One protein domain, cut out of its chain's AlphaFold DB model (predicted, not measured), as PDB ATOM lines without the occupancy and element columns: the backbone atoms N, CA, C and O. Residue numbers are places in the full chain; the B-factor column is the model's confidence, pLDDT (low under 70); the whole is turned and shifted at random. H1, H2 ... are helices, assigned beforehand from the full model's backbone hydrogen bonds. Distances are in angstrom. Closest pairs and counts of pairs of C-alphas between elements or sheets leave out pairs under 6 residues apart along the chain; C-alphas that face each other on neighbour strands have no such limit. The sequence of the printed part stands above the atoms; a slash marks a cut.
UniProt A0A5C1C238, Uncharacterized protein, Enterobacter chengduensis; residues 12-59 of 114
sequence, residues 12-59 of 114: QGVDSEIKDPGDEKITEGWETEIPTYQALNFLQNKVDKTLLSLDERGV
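AT A GLANCE: This is residues 12 to 59 of the 114 residues of an uncharacterized protein of Enterobacter chengduensis (UniProt A0A5C1C238). One long helix, H2, makes the longest axis, and the stretch before it crosses its first half with residues 18 to 21, turns through the small helix H1 off to one side, and loops back to begin H2. The far end of H2 sticks out, with residues 50 to 59 standing free. The printed part has 48 residues with two named helices, H1 then H2, and no named strand; the class is all helix. It is loose, with a radius of gyration of the C-alphas of 12.6 A, and elongated, spanning 38 by 24 by 14 A.

IN THESE COORDINATES: The printed part begins at Gln 12, with its C-alpha at (43.711, 25.814, -29.523). H1 is residues 23 to 28, beginning at C-alpha 23 at (23.121, 19.714, -36.033). H2 is residues 37 to 57, 29.9 A long, ending at C-alpha 57 at (41.465, 10.737, -16.383).

HOW THE PARTS SIT: H1 and H2 are apart, with no C-alpha of the one within 8 A of the other. A short link of 8 residues joins them. In both helices every O i to N i+4 pair is within hydrogen-bond range.

THE WHOLE: The C-alphas farthest apart, those of Thr 32 and Arg 57, are 38.4 A apart. The printed part has no cut, and no printed residue is under 70 in pLDDT.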
ATOM      1  N   GLN A  12      43.883  25.208 -30.858       92.38
ATOM      2  CA  GLN A  12      43.711  25.814 -29.523       92.38
ATOM      3  C   GLN A  12      44.071  27.313 -29.454       92.38
ATOM      4  O   GLN A  12      43.589  28.027 -28.584       92.38
ATOM      5  N   GLY A  13      44.927  27.811 -30.351       94.31
ATOM      6  CA  GLY A  13      45.305  29.230 -30.402       94.31
ATOM      7  C   GLY A  13      44.351  30.132 -31.193       94.31
ATOM      8  O   GLY A  13      44.604  31.331 -31.278       94.31
ATOM      9  N   VAL A  14      43.306  29.581 -31.816       95.31
ATOM     10  CA  VAL A  14      42.405  30.300 -32.732       95.31
ATOM     11  C   VAL A  14      40.939  29.985 -32.433       95.31
ATOM     12  O   VAL A  14      40.170  29.662 -33.331       95.31
ATOM     13  N   ASP A  15      40.529  30.099 -31.167       92.50
ATOM     14  CA  ASP A  15      39.167  29.768 -30.709       92.50
ATOM     15  C   ASP A  15      38.048  30.466 -31.511       92.50
ATOM     16  O   ASP A  15      36.973  29.897 -31.708       92.50
ATOM     17  N   SER A  16      38.291  31.676 -32.035       95.00
ATOM     18  CA  SER A  16      37.330  32.377 -32.903       95.00
ATOM     19  C   SER A  16      37.024  31.618 -34.195       95.00
ATOM     20  O   SER A  16      35.919  31.753 -34.719       95.00
ATOM     21  N   GLU A  17      37.964  30.795 -34.657       97.38
ATOM     22  CA  GLU A  17      37.912  29.994 -35.880       97.38
ATOM     23  C   GLU A  17      37.523  28.535 -35.627       97.38
ATOM     24  O   GLU A  17      37.698  27.691 -36.501       97.38
ATOM     25  N   ILE A  18      37.013  28.208 -34.442       97.25
ATOM     26  CA  ILE A  18      36.463  26.891 -34.118       97.25
ATOM     27  C   ILE A  18      34.940  27.041 -34.125       97.25
ATOM     28  O   ILE A  18      34.360  27.559 -33.170       97.25
ATOM     29  N   LYS A  19      34.282  26.654 -35.225       96.75
ATOM     30  CA  LYS A  19      32.829  26.828 -35.396       96.75
ATOM     31  C   LYS A  19      32.132  25.490 -35.562       96.75
ATOM     32  O   LYS A  19      32.497  24.712 -36.438       96.75
ATOM     33  N   ASP A  20      31.122  25.270 -34.727       95.44
ATOM     34  CA  ASP A  20      30.215  24.137 -34.857       95.44
ATOM     35  C   ASP A  20      29.571  24.155 -36.258       95.44
ATOM     36  O   ASP A  20      29.037  25.198 -36.654       95.44
ATOM     37  N   PRO A  21      29.656  23.060 -37.037       95.00
ATOM     38  CA  PRO A  21      29.024  22.978 -38.349       95.00
ATOM     39  C   PRO A  21      27.486  22.898 -38.295       95.00
ATOM     40  O   PRO A  21      26.855  23.005 -39.344       95.00
ATOM     41  N   GLY A  22      26.892  22.743 -37.106       94.88
ATOM     42  CA  GLY A  22      25.450  22.659 -36.876       94.88
ATOM     43  C   GLY A  22      24.910  21.225 -36.877       94.88
ATOM     44  O   GLY A  22      25.514  20.314 -37.447       94.88
ATOM     45  N   ASP A  23      23.741  21.032 -36.258       93.94
ATOM     46  CA  ASP A  23      23.121  19.714 -36.033       93.94
ATOM     47  C   ASP A  23      22.859  18.928 -37.327       93.94
ATOM     48  O   ASP A  23      23.047  17.708 -37.369       93.94
ATOM     49  N   GLU A  24      22.476  19.628 -38.401       94.31
ATOM     50  CA  GLU A  24      22.295  19.043 -39.736       94.31
ATOM     51  C   GLU A  24      23.581  18.342 -40.187       94.31
ATOM     52  O   GLU A  24      23.562  17.167 -40.548       94.31
ATOM     53  N   LYS A  25      24.737  19.003 -40.043       94.56
ATOM     54  CA  LYS A  25      26.037  18.445 -40.438       94.56
ATOM     55  C   LYS A  25      26.578  17.392 -39.484       94.56
ATOM     56  O   LYS A  25      27.347  16.535 -39.914       94.56
ATOM     57  N   ILE A  26      26.165  17.396 -38.219       90.25
ATOM     58  CA  ILE A  26      26.445  16.281 -37.304       90.25
ATOM     59  C   ILE A  26      25.681  15.017 -37.725       90.25
ATOM     60  O   ILE A  26      26.202  13.914 -37.565       90.25
ATOM     61  N   THR A  27      24.476  15.173 -38.278       93.06
ATOM     62  CA  THR A  27      23.599  14.054 -38.657       93.06
ATOM     63  C   THR A  27      23.896  13.524 -40.059       93.06
ATOM     64  O   THR A  27      24.016  12.316 -40.251       93.06
ATOM     65  N   GLU A  28      24.017  14.417 -41.038       94.62
ATOM     66  CA  GLU A  28      24.144  14.083 -42.463       94.62
ATOM     67  C   GLU A  28      25.608  13.942 -42.899       94.62
ATOM     68  O   GLU A  28      25.920  13.227 -43.851       94.62
ATOM     69  N   GLY A  29      26.530  14.582 -42.174       93.50
ATOM     70  CA  GLY A  29      27.921  14.721 -42.582       93.50
ATOM     71  C   GLY A  29      28.116  15.778 -43.672       93.50
ATOM     72  O   GLY A  29      27.259  16.630 -43.917       93.50
ATOM     73  N   TRP A  30      29.289  15.742 -44.306       93.75
ATOM     74  CA  TRP A  30      29.582  16.556 -45.486       93.75
ATOM     75  C   TRP A  30      29.124  15.812 -46.734       93.75
ATOM     76  O   TRP A  30      29.509  14.657 -46.922       93.75
ATOM     77  N   GLU A  31      28.341  16.468 -47.585       94.62
ATOM     78  CA  GLU A  31      27.887  15.880 -48.842       94.62
ATOM     79  C   GLU A  31      28.811  16.283 -50.002       94.62
ATOM     80  O   GLU A  31      29.947  15.824 -50.109       94.62
ATOM     81  N   THR A  32      28.318  17.126 -50.909       94.88
ATOM     82  CA  THR A  32      29.069  17.574 -52.091       94.88
ATOM     83  C   THR A  32      29.851  18.855 -51.829       94.88
ATOM     84  O   THR A  32      30.740  19.216 -52.602       94.88
ATOM     85  N   GLU A  33      29.541  19.546 -50.738       93.50
ATOM     86  CA  GLU A  33      30.235  20.737 -50.293       93.50
ATOM     87  C   GLU A  33      31.604  20.429 -49.677       93.50
ATOM     88  O   GLU A  33      31.857  19.373 -49.098       93.50
ATOM     89  N   ILE A  34      32.495  21.414 -49.770       94.00
ATOM     90  CA  ILE A  34      33.780  21.383 -49.080       94.00
ATOM     91  C   ILE A  34      33.582  22.034 -47.706       94.00
ATOM     92  O   ILE A  34      33.107  23.175 -47.652       94.00
ATOM     93  N   PRO A  35      33.959  21.370 -46.601       94.56
ATOM     94  CA  PRO A  35      33.842  21.955 -45.274       94.56
ATOM     95  C   PRO A  35      34.695  23.211 -45.135       94.56
ATOM     96  O   PRO A  35      35.820  23.290 -45.636       94.56
ATOM     97  N   THR A  36      34.181  24.193 -44.397       95.88
ATOM     98  CA  THR A  36      34.971  25.373 -44.044       95.88
ATOM     99  C   THR A  36      36.122  24.976 -43.123       95.88
ATOM    100  O   THR A  36      36.053  23.988 -42.383       95.88
ATOM    101  N   TYR A  37      37.195  25.770 -43.124       97.12
ATOM    102  CA  TYR A  37      38.304  25.523 -42.205       97.12
ATOM    103  C   TYR A  37      37.846  25.598 -40.745       97.12
ATOM    104  O   TYR A  37      38.360  24.850 -39.918       97.12
ATOM    105  N   GLN A  38      36.850  26.435 -40.426       97.50
ATOM    106  CA  GLN A  38      36.346  26.528 -39.062       97.50
ATOM    107  C   GLN A  38      35.626  25.264 -38.602       97.50
ATOM    108  O   GLN A  38      35.787  24.848 -37.453       97.50
ATOM    109  N   ALA A  39      34.871  24.638 -39.503       96.38
ATOM    110  CA  ALA A  39      34.193  23.386 -39.223       96.38
ATOM    111  C   ALA A  39      35.191  22.228 -39.057       96.38
ATOM    112  O   ALA A  39      35.066  21.418 -38.139       96.38
ATOM    113  N   LEU A  40      36.240  22.178 -39.887       96.44
ATOM    114  CA  LEU A  40      37.319  21.200 -39.713       96.44
ATOM    115  C   LEU A  40      38.091  21.417 -38.408       96.44
ATOM    116  O   LEU A  40      38.373  20.446 -37.704       96.44
ATOM    117  N   ASN A  41      38.380  22.673 -38.054       97.56
ATOM    118  CA  ASN A  41      38.990  23.013 -36.773       97.56
ATOM    119  C   ASN A  41      38.122  22.542 -35.606       97.56
ATOM    120  O   ASN A  41      38.658  21.971 -34.664       97.56
ATOM    121  N   PHE A  42      36.800  22.729 -35.675       96.69
ATOM    122  CA  PHE A  42      35.866  22.237 -34.663       96.69
ATOM    123  C   PHE A  42      35.932  20.721 -34.495       96.69
ATOM    124  O   PHE A  42      36.124  20.243 -33.377       96.69
ATOM    125  N   LEU A  43      35.839  19.964 -35.589       95.69
ATOM    126  CA  LEU A  43      35.858  18.502 -35.528       95.69
ATOM    127  C   LEU A  43      37.182  17.967 -34.960       95.69
ATOM    128  O   LEU A  43      37.168  17.097 -34.090       95.69
ATOM    129  N   GLN A  44      38.319  18.512 -35.397       95.50
ATOM    130  CA  GLN A  44      39.646  18.090 -34.930       95.50
ATOM    131  C   GLN A  44      39.886  18.493 -33.471       95.50
ATOM    132  O   GLN A  44      40.291  17.666 -32.659       95.50
ATOM    133  N   ASN A  45      39.542  19.732 -33.104       95.81
ATOM    134  CA  ASN A  45      39.645  20.219 -31.729       95.81
ATOM    135  C   ASN A  45      38.780  19.394 -30.765       95.81
ATOM    136  O   ASN A  45      39.227  19.077 -29.664       95.81
ATOM    137  N   LYS A  46      37.562  19.018 -31.181       94.75
ATOM    138  CA  LYS A  46      36.668  18.160 -30.395       94.75
ATOM    139  C   LYS A  46      37.320  16.806 -30.110       94.75
ATOM    140  O   LYS A  46      37.358  16.394 -28.954       94.75
ATOM    141  N   VAL A  47      37.849  16.137 -31.137       93.88
ATOM    142  CA  VAL A  47      38.508  14.827 -30.993       93.88
ATOM    143  C   VAL A  47      39.735  14.924 -30.088       93.88
ATOM    144  O   VAL A  47      39.851  14.138 -29.149       93.88
ATOM    145  N   ASP A  48      40.601  15.916 -30.299       94.88
ATOM    146  CA  ASP A  48      41.805  16.095 -29.481       94.88
ATOM    147  C   ASP A  48      41.467  16.368 -28.014       94.88
ATOM    148  O   ASP A  48      42.077  15.783 -27.122       94.88
ATOM    149  N   LYS A  49      40.449  17.195 -27.735       92.69
ATOM    150  CA  LYS A  49      39.971  17.425 -26.364       92.69
ATOM    151  C   LYS A  49      39.435  16.147 -25.729       92.69
ATOM    152  O   LYS A  49      39.702  15.896 -24.556       92.69
ATOM    153  N   THR A  50      38.700  15.326 -26.479       91.50
ATOM    154  CA  THR A  50      38.213  14.034 -25.983       91.50
ATOM    155  C   THR A  50      39.374  13.105 -25.624       91.50
ATOM    156  O   THR A  50      39.356  12.526 -24.536       91.50
ATOM    157  N   LEU A  51      40.392  13.008 -26.483       92.06
ATOM    158  CA  LEU A  51      41.587  12.192 -26.246       92.06
ATOM    159  C   LEU A  51      42.415  12.704 -25.065       92.06
ATOM    160  O   LEU A  51      42.766  11.912 -24.198       92.06
ATOM    161  N   LEU A  52      42.656  14.014 -24.983       91.94
ATOM    162  CA  LEU A  52      43.338  14.632 -23.845       91.94
ATOM    163  C   LEU A  52      42.606  14.325 -22.537       91.94
ATOM    164  O   LEU A  52      43.212  13.902 -21.561       91.94
ATOM    165  N   SER A  53      41.278  14.443 -22.540       89.94
ATOM    166  CA  SER A  53      40.478  14.154 -21.353       89.94
ATOM    167  C   SER A  53      40.537  12.682 -20.923       89.94
ATOM    168  O   SER A  53      40.332  12.380 -19.745       89.94
ATOM    169  N   LEU A  54      40.772  11.769 -21.874       91.12
ATOM    170  CA  LEU A  54      40.969  10.348 -21.609       91.12
ATOM    171  C   LEU A  54      42.384  10.082 -21.087       91.12
ATOM    172  O   LEU A  54      42.532   9.261 -20.193       91.12
ATOM    173  N   ASP A  55      43.398  10.781 -21.595       90.12
ATOM    174  CA  ASP A  55      44.775  10.687 -21.096       90.12
ATOM    175  C   ASP A  55      44.883  11.195 -19.648       90.12
ATOM    176  O   ASP A  55      45.464  10.538 -18.788       90.12
ATOM    177  N   GLU A  56      44.223  12.314 -19.336       89.12
ATOM    178  CA  GLU A  56      44.231  12.911 -17.995       89.12
ATOM    179  C   GLU A  56      43.489  12.066 -16.947       89.12
ATOM    180  O   GLU A  56      43.890  12.027 -15.782       89.12
ATOM    181  N   ARG A  57      42.383  11.410 -17.329       88.94
ATOM    182  CA  ARG A  57      41.465  10.737 -16.383       88.94
ATOM    183  C   ARG A  57      41.473   9.211 -16.474       88.94
ATOM    184  O   ARG A  57      41.004   8.543 -15.556       88.94
ATOM    185  N   GLY A  58      41.926   8.648 -17.589       89.50
ATOM    186  CA  GLY A  58      41.884   7.216 -17.905       89.50
ATOM    187  C   GLY A  58      40.501   6.661 -18.274       89.50
ATOM    188  O   GLY A  58      40.406   5.549 -18.790       89.50
ATOM    189  N   VAL A  59      39.418   7.406 -18.035       92.00
ATOM    190  CA  VAL A  59      38.039   6.997 -18.334       92.00
ATOM    191  C   VAL A  59      37.207   8.202 -18.778       92.00
ATOM    192  O   VAL A  59      37.429   9.325 -18.323       92.00
TER     193      VAL A  59